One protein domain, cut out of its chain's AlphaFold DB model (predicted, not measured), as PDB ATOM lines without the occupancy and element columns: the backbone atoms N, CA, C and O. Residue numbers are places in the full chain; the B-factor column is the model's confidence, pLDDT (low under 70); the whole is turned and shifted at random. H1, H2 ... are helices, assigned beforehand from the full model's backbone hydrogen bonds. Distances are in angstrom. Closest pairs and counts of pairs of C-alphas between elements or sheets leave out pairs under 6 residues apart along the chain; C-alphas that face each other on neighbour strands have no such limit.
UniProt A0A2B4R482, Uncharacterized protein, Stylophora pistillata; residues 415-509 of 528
ATOM      1  N   ILE A 415     -35.734  -8.152 -39.181       52.34
ATOM      2  CA  ILE A 415     -36.105  -7.376 -37.983       52.34
ATOM      3  C   ILE A 415     -36.451  -8.318 -36.819       52.34
ATOM      4  O   ILE A 415     -36.000  -8.107 -35.691       52.34
ATOM      5  N   ARG A 416     -37.190  -9.404 -37.093       53.94
ATOM      6  CA  ARG A 416     -37.513 -10.429 -36.083       53.94
ATOM      7  C   ARG A 416     -36.258 -11.173 -35.620       53.94
ATOM      8  O   ARG A 416     -36.080 -11.344 -34.415       53.94
ATOM      9  N   ALA A 417     -35.365 -11.509 -36.553       59.91
ATOM     10  CA  ALA A 417     -34.071 -12.122 -36.261       59.91
ATOM     11  C   ALA A 417     -33.203 -11.250 -35.334       59.91
ATOM     12  O   ALA A 417     -32.631 -11.762 -34.374       59.91
ATOM     13  N   ILE A 418     -33.143  -9.927 -35.558       61.03
ATOM     14  CA  ILE A 418     -32.412  -9.002 -34.672       61.03
ATOM     15  C   ILE A 418     -33.000  -9.006 -33.257       61.03
ATOM     16  O   ILE A 418     -32.240  -9.130 -32.296       61.03
ATOM     17  N   LYS A 419     -34.330  -8.908 -33.105       66.44
ATOM     18  CA  LYS A 419     -34.965  -8.904 -31.773       66.44
ATOM     19  C   LYS A 419     -34.672 -10.204 -31.011       66.44
ATOM     20  O   LYS A 419     -34.203 -10.151 -29.879       66.44
ATOM     21  N   GLN A 420     -34.847 -11.355 -31.660       65.31
ATOM     22  CA  GLN A 420     -34.564 -12.669 -31.066       65.31
ATOM     23  C   GLN A 420     -33.075 -12.880 -30.748       65.31
ATOM     24  O   GLN A 420     -32.747 -13.502 -29.736       65.31
ATOM     25  N   LEU A 421     -32.162 -12.331 -31.558       68.06
ATOM     26  CA  LEU A 421     -30.721 -12.375 -31.298       68.06
ATOM     27  C   LEU A 421     -30.337 -11.510 -30.089       68.06
ATOM     28  O   LEU A 421     -29.490 -11.925 -29.299       68.06
ATOM     29  N   LEU A 422     -30.969 -10.346 -29.907       73.81
ATOM     30  CA  LEU A 422     -30.771  -9.496 -28.727       73.81
ATOM     31  C   LEU A 422     -31.307 -10.169 -27.453       73.81
ATOM     32  O   LEU A 422     -30.550 -10.312 -26.497       73.81
ATOM     33  N   GLU A 423     -32.542 -10.677 -27.475       77.69
ATOM     34  CA  GLU A 423     -33.141 -11.429 -26.356       77.69
ATOM     35  C   GLU A 423     -32.336 -12.689 -25.990       77.69
ATOM     36  O   GLU A 423     -32.243 -13.064 -24.822       77.69
ATOM     37  N   THR A 424     -31.752 -13.369 -26.981       76.31
ATOM     38  CA  THR A 424     -30.868 -14.527 -26.759       76.31
ATOM     39  C   THR A 424     -29.524 -14.088 -26.171       76.31
ATOM     40  O   THR A 424     -29.040 -14.697 -25.218       76.31
ATOM     41  N   LYS A 425     -28.928 -12.996 -26.671       80.75
ATOM     42  CA  LYS A 425     -27.675 -12.429 -26.140       80.75
ATOM     43  C   LYS A 425     -27.814 -11.993 -24.677       80.75
ATOM     44  O   LYS A 425     -26.870 -12.179 -23.914       80.75
ATOM     45  N   GLU A 426     -28.955 -11.430 -24.295       83.44
ATOM     46  CA  GLU A 426     -29.273 -11.044 -22.915       83.44
ATOM     47  C   GLU A 426     -29.284 -12.273 -21.991       83.44
ATOM     48  O   GLU A 426     -28.461 -12.355 -21.081       83.44
ATOM     49  N   LYS A 427     -30.042 -13.321 -22.347       84.56
ATOM     50  CA  LYS A 427     -30.061 -14.614 -21.628       84.56
ATOM     51  C   LYS A 427     -28.667 -15.248 -21.494       84.56
ATOM     52  O   LYS A 427     -28.351 -15.849 -20.467       84.56
ATOM     53  N   TRP A 428     -27.807 -15.112 -22.508       86.94
ATOM     54  CA  TRP A 428     -26.413 -15.580 -22.450       86.94
ATOM     55  C   TRP A 428     -25.547 -14.757 -21.481       86.94
ATOM     56  O   TRP A 428     -24.618 -15.304 -20.885       86.94
ATOM     57  N   ILE A 429     -25.817 -13.458 -21.328       86.25
ATOM     58  CA  ILE A 429     -25.131 -12.580 -20.370       86.25
ATOM     59  C   ILE A 429     -25.594 -12.903 -18.946       86.25
ATOM     60  O   ILE A 429     -24.739 -13.137 -18.091       86.25
ATOM     61  N   ASP A 430     -26.905 -13.019 -18.715       87.31
ATOM     62  CA  ASP A 430     -27.491 -13.382 -17.416       87.31
ATOM     63  C   ASP A 430     -26.954 -14.722 -16.905       87.31
ATOM     64  O   ASP A 430     -26.526 -14.834 -15.754       87.31
ATOM     65  N   PHE A 431     -26.878 -15.720 -17.792       87.44
ATOM     66  CA  PHE A 431     -26.236 -17.004 -17.521       87.44
ATOM     67  C   PHE A 431     -24.794 -16.817 -17.013       87.44
ATOM     68  O   PHE A 431     -24.431 -17.331 -15.954       87.44
ATOM     69  N   VAL A 432     -23.946 -16.049 -17.707       86.44
ATOM     70  CA  VAL A 432     -22.563 -15.833 -17.243       86.44
ATOM     71  C   VAL A 432     -22.524 -15.061 -15.917       86.44
ATOM     72  O   VAL A 432     -21.744 -15.430 -15.032       86.44
ATOM     73  N   LEU A 433     -23.372 -14.045 -15.741       87.06
ATOM     74  CA  LEU A 433     -23.467 -13.245 -14.514       87.06
ATOM     75  C   LEU A 433     -23.889 -14.081 -13.296       87.06
ATOM     76  O   LEU A 433     -23.307 -13.908 -12.222       87.06
ATOM     77  N   ALA A 434     -24.795 -15.051 -13.468       86.31
ATOM     78  CA  ALA A 434     -25.257 -15.953 -12.407       86.31
ATOM     79  C   ALA A 434     -24.116 -16.739 -11.726       86.31
ATOM     80  O   ALA A 434     -24.211 -17.076 -10.543       86.31
ATOM     81  N   LYS A 435     -23.004 -16.986 -12.436       83.50
ATOM     82  CA  LYS A 435     -21.765 -17.556 -11.865       83.50
ATOM     83  C   LYS A 435     -20.631 -16.536 -11.692       83.50
ATOM     84  O   LYS A 435     -19.695 -16.811 -10.943       83.50
ATOM     85  N   ARG A 436     -20.663 -15.381 -12.369       83.06
ATOM     86  CA  ARG A 436     -19.574 -14.384 -12.392       83.06
ATOM     87  C   ARG A 436     -20.091 -12.957 -12.189       83.06
ATOM     88  O   ARG A 436     -20.114 -12.160 -13.121       83.06
ATOM     89  N   LYS A 437     -20.392 -12.610 -10.934       82.19
ATOM     90  CA  LYS A 437     -20.937 -11.301 -10.510       82.19
ATOM     91  C   LYS A 437     -20.160 -10.061 -10.995       82.19
ATOM     92  O   LYS A 437     -20.749  -8.995 -11.107       82.19
ATOM     93  N   ASN A 438     -18.866 -10.200 -11.299       84.50
ATOM     94  CA  ASN A 438     -17.988  -9.102 -11.729       84.50
ATOM     95  C   ASN A 438     -17.600  -9.181 -13.225       84.50
ATOM     96  O   ASN A 438     -16.693  -8.474 -13.659       84.50
ATOM     97  N   TRP A 439     -18.208 -10.074 -14.015       85.88
ATOM     98  CA  TRP A 439     -17.902 -10.198 -15.442       85.88
ATOM     99  C   TRP A 439     -18.714  -9.200 -16.268       85.88
ATOM    100  O   TRP A 439     -19.922  -9.091 -16.101       85.88
ATOM    101  N   GLN A 440     -18.051  -8.507 -17.191       81.62
ATOM    102  CA  GLN A 440     -18.689  -7.592 -18.136       81.62
ATOM    103  C   GLN A 440     -18.522  -8.127 -19.568       81.62
ATOM    104  O   GLN A 440     -17.407  -8.521 -19.937       81.62
ATOM    105  N   PRO A 441     -19.583  -8.148 -20.395       81.06
ATOM    106  CA  PRO A 441     -19.475  -8.564 -21.786       81.06
ATOM    107  C   PRO A 441     -18.645  -7.551 -22.587       81.06
ATOM    108  O   PRO A 441     -18.966  -6.366 -22.660       81.06
ATOM    109  N   GLY A 442     -17.579  -8.028 -23.234       77.88
ATOM    110  CA  GLY A 442     -16.816  -7.225 -24.194       77.88
ATOM    111  C   GLY A 442     -17.623  -6.896 -25.458       77.88
ATOM    112  O   GLY A 442     -18.743  -7.369 -25.639       77.88
ATOM    113  N   LYS A 443     -17.028  -6.133 -26.388       76.50
ATOM    114  CA  LYS A 443     -17.675  -5.723 -27.658       76.50
ATOM    115  C   LYS A 443     -18.249  -6.903 -28.460       76.50
ATOM    116  O   LYS A 443     -19.291  -6.770 -29.093       76.50
ATOM    117  N   THR A 444     -17.583  -8.055 -28.399       71.31
ATOM    118  CA  THR A 444     -18.004  -9.326 -29.001       71.31
ATOM    119  C   THR A 444     -17.908 -10.437 -27.946       71.31
ATOM    120  O   THR A 444     -16.868 -11.093 -27.852       71.31
ATOM    121  N   PRO A 445     -18.935 -10.635 -27.098       73.06
ATOM    122  CA  PRO A 445     -18.932 -11.726 -26.135       73.06
ATOM    123  C   PRO A 445     -19.155 -13.047 -26.882       73.06
ATOM    124  O   PRO A 445     -20.031 -13.144 -27.739       73.06
ATOM    125  N   SER A 446     -18.366 -14.069 -26.561       76.06
ATOM    126  CA  SER A 446     -18.461 -15.392 -27.185       76.06
ATOM    127  C   SER A 446     -18.398 -16.488 -26.129       76.06
ATOM    128  O   SER A 446     -17.514 -16.465 -25.271       76.06
ATOM    129  N   LEU A 447     -19.297 -17.466 -26.224       76.50
ATOM    130  CA  LEU A 447     -19.284 -18.670 -25.396       76.50
ATOM    131  C   LEU A 447     -18.634 -19.832 -26.152       76.50
ATOM    132  O   LEU A 447     -18.786 -19.976 -27.364       76.50
ATOM    133  N   CYS A 448     -17.895 -20.667 -25.425       78.00
ATOM    134  CA  CYS A 448     -17.348 -21.910 -25.964       78.00
ATOM    135  C   CYS A 448     -18.463 -22.967 -26.096       78.00
ATOM    136  O   CYS A 448     -19.439 -22.942 -25.349       78.00
ATOM    137  N   SER A 449     -18.311 -23.935 -27.002       78.38
ATOM    138  CA  SER A 449     -19.314 -24.984 -27.229       78.38
ATOM    139  C   SER A 449     -19.608 -25.858 -26.001       78.38
ATOM    140  O   SER A 449     -20.667 -26.465 -25.947       78.38
ATOM    141  N   ILE A 450     -18.720 -25.879 -24.997       78.56
ATOM    142  CA  ILE A 450     -18.880 -26.632 -23.738       78.56
ATOM    143  C   ILE A 450     -20.040 -26.158 -22.842       78.56
ATOM    144  O   ILE A 450     -20.412 -26.882 -21.927       78.56
ATOM    145  N   TYR A 451     -20.590 -24.958 -23.068       80.88
ATOM    146  CA  TYR A 451     -21.720 -24.430 -22.284       80.88
ATOM    147  C   TYR A 451     -23.098 -24.866 -22.842       80.88
ATOM    148  O   TYR A 451     -24.139 -24.535 -22.271       80.88
ATOM    149  N   PHE A 452     -23.100 -25.627 -23.942       81.50
ATOM    150  CA  PHE A 452     -24.271 -26.093 -24.688       81.50
ATOM    151  C   PHE A 452     -24.223 -27.625 -24.836       81.50
ATOM    152  O   PHE A 452     -23.138 -28.213 -24.866       81.50
ATOM    153  N   ARG A 453     -25.374 -28.294 -24.959       78.62
ATOM    154  CA  ARG A 453     -25.432 -29.752 -25.164       78.62
ATOM    155  C   ARG A 453     -25.075 -30.107 -26.603       78.62
ATOM    156  O   ARG A 453     -25.258 -29.311 -27.520       78.62
ATOM    157  N   GLY A 454     -24.643 -31.350 -26.827       71.38
ATOM    158  CA  GLY A 454     -24.400 -31.873 -28.179       71.38
ATOM    159  C   GLY A 454     -25.628 -31.777 -29.097       71.38
ATOM    160  O   GLY A 454     -25.481 -31.497 -30.283       71.38
ATOM    161  N   GLU A 455     -26.822 -31.933 -28.524       74.31
ATOM    162  CA  GLU A 455     -28.129 -31.829 -29.186       74.31
ATOM    163  C   GLU A 455     -28.511 -30.408 -29.615       74.31
ATOM    164  O   GLU A 455     -29.348 -30.247 -30.503       74.31
ATOM    165  N   ASP A 456     -27.922 -29.374 -29.009       73.69
ATOM    166  CA  ASP A 456     -28.209 -27.977 -29.350       73.69
ATOM    167  C   ASP A 456     -27.488 -27.557 -30.657       73.69
ATOM    168  O   ASP A 456     -27.749 -26.489 -31.218       73.69
ATOM    169  N   PHE A 457     -26.611 -28.419 -31.192       69.56
ATOM    170  CA  PHE A 457     -25.930 -28.248 -32.476       69.56
ATOM    171  C   PHE A 457     -26.612 -29.051 -33.595       69.56
ATOM    172  O   PHE A 457     -26.893 -30.239 -33.454       69.56
ATOM    173  N   GLN A 458     -26.807 -28.424 -34.757       65.81
ATOM    174  CA  GLN A 458     -27.174 -29.117 -35.989       65.81
ATOM    175  C   GLN A 458     -25.905 -29.638 -36.683       65.81
ATOM    176  O   GLN A 458     -25.011 -28.871 -37.055       65.81
ATOM    177  N   PHE A 459     -25.841 -30.949 -36.913       53.56
ATOM    178  CA  PHE A 459     -24.848 -31.553 -37.798       53.56
ATOM    179  C   PHE A 459     -25.257 -31.342 -39.261       53.56
ATOM    180  O   PHE A 459     -25.846 -32.223 -39.885       53.56
ATOM    181  N   ARG A 460     -24.941 -30.173 -39.827       50.78
ATOM    182  CA  ARG A 460     -24.964 -30.012 -41.286       50.78
ATOM    183  C   ARG A 460     -23.782 -30.770 -41.887       50.78
ATOM    184  O   ARG A 460     -22.634 -30.514 -41.525       50.78
ATOM    185  N   LEU A 461     -24.063 -31.687 -42.811       46.28
ATOM    186  CA  LEU A 461     -23.063 -32.455 -43.566       46.28
ATOM    187  C   LEU A 461     -22.464 -31.643 -44.732       46.28
ATOM    188  O   LEU A 461     -22.173 -32.174 -45.800       46.28
ATOM    189  N   ASP A 462     -22.253 -30.345 -44.512       44.81
ATOM    190  CA  ASP A 462     -21.488 -29.504 -45.424       44.81
ATOM    191  C   ASP A 462     -20.015 -29.946 -45.405       44.81
ATOM    192  O   ASP A 462     -19.465 -30.304 -44.360       44.81
ATOM    193  N   SER A 463     -19.331 -29.867 -46.551       51.69
ATOM    194  CA  SER A 463     -17.965 -30.391 -46.772       51.69
ATOM    195  C   SER A 463     -16.843 -29.724 -45.948       51.69
ATOM    196  O   SER A 463     -15.657 -29.981 -46.156       51.69
ATOM    197  N   LYS A 464     -17.205 -28.877 -44.980       56.09
ATOM    198  CA  LYS A 464     -16.336 -28.238 -43.989       56.09
ATOM    199  C   LYS A 464     -16.880 -28.552 -42.593       56.09
ATOM    200  O   LYS A 464     -17.502 -27.689 -41.984       56.09
ATOM    201  N   MET A 465     -16.634 -29.773 -42.105       47.66
ATOM    202  CA  MET A 465     -17.123 -30.328 -40.827       47.66
ATOM    203  C   MET A 465     -17.044 -29.341 -39.644       47.66
ATOM    204  O   MET A 465     -16.051 -29.288 -38.913       47.66
ATOM    205  N   ARG A 466     -18.110 -28.568 -39.421       56.53
ATOM    206  CA  ARG A 466     -18.255 -27.646 -38.292       56.53
ATOM    207  C   ARG A 466     -19.641 -27.830 -37.697       56.53
ATOM    208  O   ARG A 466     -20.640 -27.682 -38.386       56.53
ATOM    209  N   ARG A 467     -19.689 -28.144 -36.400       55.47
ATOM    210  CA  ARG A 467     -20.935 -28.125 -35.628       55.47
ATOM    211  C   ARG A 467     -21.407 -26.676 -35.525       55.47
ATOM    212  O   ARG A 467     -20.726 -25.858 -34.908       55.47
ATOM    213  N   CYS A 468     -22.546 -26.376 -36.133       59.56
ATOM    214  CA  CYS A 468     -23.246 -25.105 -35.986       59.56
ATOM    215  C   CYS A 468     -24.381 -25.282 -34.976       59.56
ATOM    216  O   CYS A 468     -24.960 -26.362 -34.893       59.56
ATOM    217  N   SER A 469     -24.703 -24.251 -34.199       61.94
ATOM    218  CA  SER A 469     -25.912 -24.253 -33.365       61.94
ATOM    219  C   SER A 469     -27.155 -24.451 -34.239       61.94
ATOM    220  O   SER A 469     -27.151 -24.039 -35.401       61.94
ATOM    221  N   LYS A 470     -28.212 -25.070 -33.702       58.44
ATOM    222  CA  LYS A 470     -29.504 -25.165 -34.397       58.44
ATOM    223  C   LYS A 470     -29.985 -23.767 -34.810       58.44
ATOM    224  O   LYS A 470     -30.107 -22.869 -33.977       58.44
ATOM    225  N   THR A 471     -30.205 -23.602 -36.111       56.41
ATOM    226  CA  THR A 471     -30.908 -22.464 -36.703       56.41
ATOM    227  C   THR A 471     -32.357 -22.871 -36.912       56.41
ATOM    228  O   THR A 471     -32.610 -23.755 -37.735       56.41
ATOM    229  N   ASP A 472     -33.276 -22.207 -36.228       47.28
ATOM    230  CA  ASP A 472     -34.673 -22.186 -36.649       47.28
ATOM    231  C   ASP A 472     -34.800 -21.251 -37.864       47.28
ATOM    232  O   ASP A 472     -33.879 -20.487 -38.176       47.28
ATOM    233  N   GLU A 473     -35.949 -21.251 -38.540       44.50
ATOM    234  CA  GLU A 473     -36.176 -20.490 -39.785       44.50
ATOM    235  C   GLU A 473     -36.121 -18.952 -39.622       44.50
ATOM    236  O   GLU A 473     -36.256 -18.211 -40.596       44.50
ATOM    237  N   VAL A 474     -35.887 -18.459 -38.399       42.72
ATOM    238  CA  VAL A 474     -35.757 -17.031 -38.060       42.72
ATOM    239  C   VAL A 474     -34.432 -16.698 -37.342       42.72
ATOM    240  O   VAL A 474     -34.045 -15.530 -37.302       42.72
ATOM    241  N   GLY A 475     -33.676 -17.674 -36.815       53.22
ATOM    242  CA  GLY A 475     -32.429 -17.378 -36.093       53.22
ATOM    243  C   GLY A 475     -31.814 -18.530 -35.291       53.22
ATOM    244  O   GLY A 475     -32.291 -19.661 -35.302       53.22
ATOM    245  N   ILE A 476     -30.714 -18.237 -34.586       58.34
ATOM    246  CA  ILE A 476     -30.035 -19.179 -33.679       58.34
ATOM    247  C   ILE A 476     -30.655 -19.052 -32.280       58.34
ATOM    248  O   ILE A 476     -30.204 -18.243 -31.470       58.34
ATOM    249  N   CYS A 477     -31.675 -19.858 -31.988       62.56
ATOM    250  CA  CYS A 477     -32.462 -19.795 -30.746       62.56
ATOM    251  C   CYS A 477     -31.900 -20.673 -29.606       62.56
ATOM    252  O   CYS A 477     -32.641 -21.199 -28.776       62.56
ATOM    253  N   VAL A 478     -30.581 -20.873 -29.565       70.50
ATOM    254  CA  VAL A 478     -29.921 -21.776 -28.610       70.50
ATOM    255  C   VAL A 478     -29.490 -21.023 -27.350       70.50
ATOM    256  O   VAL A 478     -28.749 -20.046 -27.435       70.50
ATOM    257  N   ASN A 479     -29.887 -21.514 -26.173       77.69
ATOM    258  CA  ASN A 479     -29.461 -20.990 -24.870       77.69
ATOM    259  C   ASN A 479     -28.426 -21.924 -24.213       77.69
ATOM    260  O   ASN A 479     -28.578 -23.143 -24.305       77.69
ATOM    261  N   PRO A 480     -27.385 -21.396 -23.542       77.69
ATOM    262  CA  PRO A 480     -26.464 -22.212 -22.764       77.69
ATOM    263  C   PRO A 480     -27.163 -22.732 -21.502       77.69
ATOM    264  O   PRO A 480     -27.842 -21.980 -20.805       77.69
ATOM    265  N   LEU A 481     -26.977 -24.018 -21.202       76.50
ATOM    266  CA  LEU A 481     -27.546 -24.683 -20.019       76.50
ATOM    267  C   LEU A 481     -26.464 -25.239 -19.081       76.50
ATOM    268  O   LEU A 481     -26.713 -25.415 -17.891       76.50
ATOM    269  N   ILE A 482     -25.256 -25.507 -19.589       77.12
ATOM    270  CA  ILE A 482     -24.216 -26.227 -18.847       77.12
ATOM    271  C   ILE A 482     -23.219 -25.229 -18.261       77.12
ATOM    272  O   ILE A 482     -22.309 -24.760 -18.942       77.12
ATOM    273  N   HIS A 483     -23.337 -24.908 -16.974       74.88
ATOM    274  CA  HIS A 483     -22.265 -24.202 -16.272       74.88
ATOM    275  C   HIS A 483     -21.084 -25.147 -16.024       74.88
ATOM    276  O   HIS A 483     -21.136 -25.974 -15.111       74.88
ATOM    277  N   ALA A 484     -20.007 -24.987 -16.799       58.94
ATOM    278  CA  ALA A 484     -18.756 -25.724 -16.623       58.94
ATOM    279  C   ALA A 484     -18.306 -25.727 -15.144       58.94
ATOM    280  O   ALA A 484     -18.088 -24.666 -14.556       58.94
ATOM    281  N   GLY A 485     -18.203 -26.924 -14.556       58.03
ATOM    282  CA  GLY A 485     -17.931 -27.129 -13.126       58.03
ATOM    283  C   GLY A 485     -19.157 -27.386 -12.236       58.03
ATOM    284  O   GLY A 485     -18.993 -27.430 -11.023       58.03
ATOM    285  N   THR A 486     -20.365 -27.554 -12.794       53.44
ATOM    286  CA  THR A 486     -21.580 -27.901 -12.012       53.44
ATOM    287  C   THR A 486     -21.936 -29.395 -12.077       53.44
ATOM    288  O   THR A 486     -22.666 -29.876 -11.222       53.44
ATOM    289  N   GLU A 487     -21.357 -30.152 -13.016       50.38
ATOM    290  CA  GLU A 487     -21.349 -31.623 -12.990       50.38
ATOM    291  C   GLU A 487     -19.988 -32.140 -12.513       50.38
ATOM    292  O   GLU A 487     -19.138 -32.596 -13.276       50.38
ATOM    293  N   VAL A 488     -19.797 -32.068 -11.200       46.50
ATOM    294  CA  VAL A 488     -19.136 -33.151 -10.475       46.50
ATOM    295  C   VAL A 488     -20.195 -33.663  -9.511       46.50
ATOM    296  O   VAL A 488     -20.492 -32.993  -8.524       46.50
ATOM    297  N   GLU A 489     -20.786 -34.824  -9.801       52.84
ATOM    298  CA  GLU A 489     -21.449 -35.603  -8.753       52.84
ATOM    299  C   GLU A 489     -20.364 -35.887  -7.708       52.84
ATOM    300  O   GLU A 489     -19.389 -36.584  -8.009       52.84
ATOM    301  N   GLU A 490     -20.442 -35.237  -6.541       54.53
ATOM    302  CA  GLU A 490     -19.329 -35.236  -5.593       54.53
ATOM    303  C   GLU A 490     -19.075 -36.681  -5.142       54.53
ATOM    304  O   GLU A 490     -19.940 -37.285  -4.505       54.53
ATOM    305  N   PRO A 491     -17.931 -37.293  -5.511       58.16
ATOM    306  CA  PRO A 491     -17.827 -38.742  -5.540       58.16
ATOM    307  C   PRO A 491     -17.922 -39.269  -4.107       58.16
ATOM    308  O   PRO A 491     -16.942 -39.133  -3.367       58.16
ATOM    309  N   PRO A 492     -19.013 -39.966  -3.715       60.19
ATOM    310  CA  PRO A 492     -19.601 -39.844  -2.378       60.19
ATOM    311  C   PRO A 492     -18.586 -40.008  -1.255       60.19
ATOM    312  O   PRO A 492     -17.689 -40.858  -1.340       60.19
ATOM    313  N   SER A 493     -18.689 -39.177  -0.221       76.25
ATOM    314  CA  SER A 493     -17.607 -38.986   0.750       76.25
ATOM    315  C   SER A 493     -17.152 -40.317   1.369       76.25
ATOM    316  O   SER A 493     -17.917 -41.279   1.469       76.25
ATOM    317  N   GLN A 494     -15.901 -40.426   1.838       76.19
ATOM    318  CA  GLN A 494     -15.423 -41.708   2.390       76.19
ATOM    319  C   GLN A 494     -16.274 -42.186   3.592       76.19
ATOM    320  O   GLN A 494     -16.356 -43.385   3.857       76.19
ATOM    321  N   ARG A 495     -16.952 -41.261   4.287       79.69
ATOM    322  CA  ARG A 495     -17.952 -41.524   5.338       79.69
ATOM    323  C   ARG A 495     -19.251 -42.118   4.779       79.69
ATOM    324  O   ARG A 495     -19.783 -43.068   5.342       79.69
ATOM    325  N   GLU A 496     -19.733 -41.578   3.674       85.00
ATOM    326  CA  GLU A 496     -20.987 -41.915   2.995       85.00
ATOM    327  C   GLU A 496     -20.892 -43.228   2.213       85.00
ATOM    328  O   GLU A 496     -21.717 -44.117   2.414       85.00
ATOM    329  N   LYS A 497     -19.793 -43.448   1.477       85.25
ATOM    330  CA  LYS A 497     -19.442 -44.769   0.923       85.25
ATOM    331  C   LYS A 497     -19.408 -45.845   2.015       85.25
ATOM    332  O   LYS A 497     -19.935 -46.933   1.807       85.25
ATOM    333  N   ARG A 498     -18.855 -45.547   3.204       83.94
ATOM    334  CA  ARG A 498     -18.895 -46.455   4.373       83.94
ATOM    335  C   ARG A 498     -20.308 -46.635   4.943       83.94
ATOM    336  O   ARG A 498     -20.604 -47.718   5.441       83.94
ATOM    337  N   MET A 499     -21.168 -45.619   4.885       88.81
ATOM    338  CA  MET A 499     -22.556 -45.695   5.355       88.81
ATOM    339  C   MET A 499     -23.406 -46.587   4.441       88.81
ATOM    340  O   MET A 499     -24.061 -47.504   4.933       88.81
ATOM    341  N   LEU A 500     -23.301 -46.406   3.120       87.75
ATOM    342  CA  LEU A 500     -23.939 -47.265   2.117       87.75
ATOM    343  C   LEU A 500     -23.468 -48.722   2.239       87.75
ATOM    344  O   LEU A 500     -24.297 -49.628   2.274       87.75
ATOM    345  N   LEU A 501     -22.160 -48.961   2.409       88.25
ATOM    346  CA  LEU A 501     -21.616 -50.313   2.622       88.25
ATOM    347  C   LEU A 501     -22.113 -50.964   3.923       88.25
ATOM    348  O   LEU A 501     -22.358 -52.170   3.945       88.25
ATOM    349  N   ARG A 502     -22.295 -50.187   5.002       88.94
ATOM    350  CA  ARG A 502     -22.917 -50.676   6.246       88.94
ATOM    351  C   ARG A 502     -24.397 -51.007   6.047       88.94
ATOM    352  O   ARG A 502     -24.818 -52.071   6.484       88.94
ATOM    353  N   SER A 503     -25.150 -50.146   5.361       88.94
ATOM    354  CA  SER A 503     -26.571 -50.362   5.053       88.94
ATOM    355  C   SER A 503     -26.780 -51.614   4.192       88.94
ATOM    356  O   SER A 503     -27.507 -52.522   4.588       88.94
ATOM    357  N   ALA A 504     -26.051 -51.746   3.079       88.50
ATOM    358  CA  ALA A 504     -26.106 -52.931   2.222       88.50
ATOM    359  C   ALA A 504     -25.725 -54.220   2.977       88.50
ATOM    360  O   ALA A 504     -26.406 -55.236   2.851       88.50
ATOM    361  N   LYS A 505     -24.685 -54.175   3.824       90.69
ATOM    362  CA  LYS A 505     -24.278 -55.327   4.647       90.69
ATOM    363  C   LYS A 505     -25.286 -55.671   5.753       90.69
ATOM    364  O   LYS A 505     -25.370 -56.835   6.131       90.69
ATOM    365  N   ALA A 506     -26.049 -54.700   6.258       86.69
ATOM    366  CA  ALA A 506     -27.154 -54.957   7.179       86.69
ATOM    367  C   ALA A 506     -28.338 -55.630   6.462       86.69
ATOM    368  O   ALA A 506     -28.855 -56.618   6.970       86.69
ATOM    369  N   ARG A 507     -28.702 -55.159   5.259       86.06
ATOM    370  CA  ARG A 507     -29.800 -55.732   4.453       86.06
ATOM    371  C   ARG A 507     -29.514 -57.154   3.962       86.06
ATOM    372  O   ARG A 507     -30.430 -57.961   3.908       86.06
ATOM    373  N   LEU A 508     -28.257 -57.484   3.649       84.56
ATOM    374  CA  LEU A 508     -27.861 -58.875   3.385       84.56
ATOM    375  C   LEU A 508     -28.011 -59.737   4.647       84.56
ATOM    376  O   LEU A 508     -28.684 -60.758   4.607       84.56
ATOM    377  N   LYS A 509     -27.498 -59.270   5.794       85.38
ATOM    378  CA  LYS A 509     -27.612 -59.995   7.069       85.38
ATOM    379  C   LYS A 509     -29.049 -60.256   7.532       85.38
ATOM    380  O   LYS A 509     -29.262 -61.257   8.207       85.38
TER     381      LYS A 509
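What this domain is: This is residues 415 to 509 of the 528 residues of an uncharacterized protein of Stylophora pistillata (UniProt A0A2B4R482). What is the picture? There is little regular structure: the long helix H1 lies along one side of a body of loops, and an arm, residues 485 to 491 and then H2, sticks out. What is it made of? The printed part has 95 residues with two named helices, H1 then H2, and no named strand; it is all helix, with 37 residues in named elements. It is extended, with a radius of gyration of the C-alphas of 21.0 A and spans of 69 by 39 by 23 A.

Where its parts are: Where is H1? Residues 415 to 435, 31.5 A long, beginning at C-alpha 415 (-36.105, -7.376, -37.983). Where is H2? Residues 494 to 509, 22.5 A long, ending at C-alpha 509 (-27.612, -59.995, 7.069).

How they stand to each other: How do the helices stand? H1 and H2 are apart, no C-alphas within 8 A. What of their backbones? Every O i to N i+4 pair is within hydrogen-bond range in H2, 16 of 17 in H1.

The domain as a whole: How large is it? The farthest C-alphas, Ile 415 and Lys 509, are 69.8 A apart; the H1 to H2 link is long, 58 residues, without a cut. Where is pLDDT under 70? Residues 415 to 421, 457 to 477 and 484 to 492.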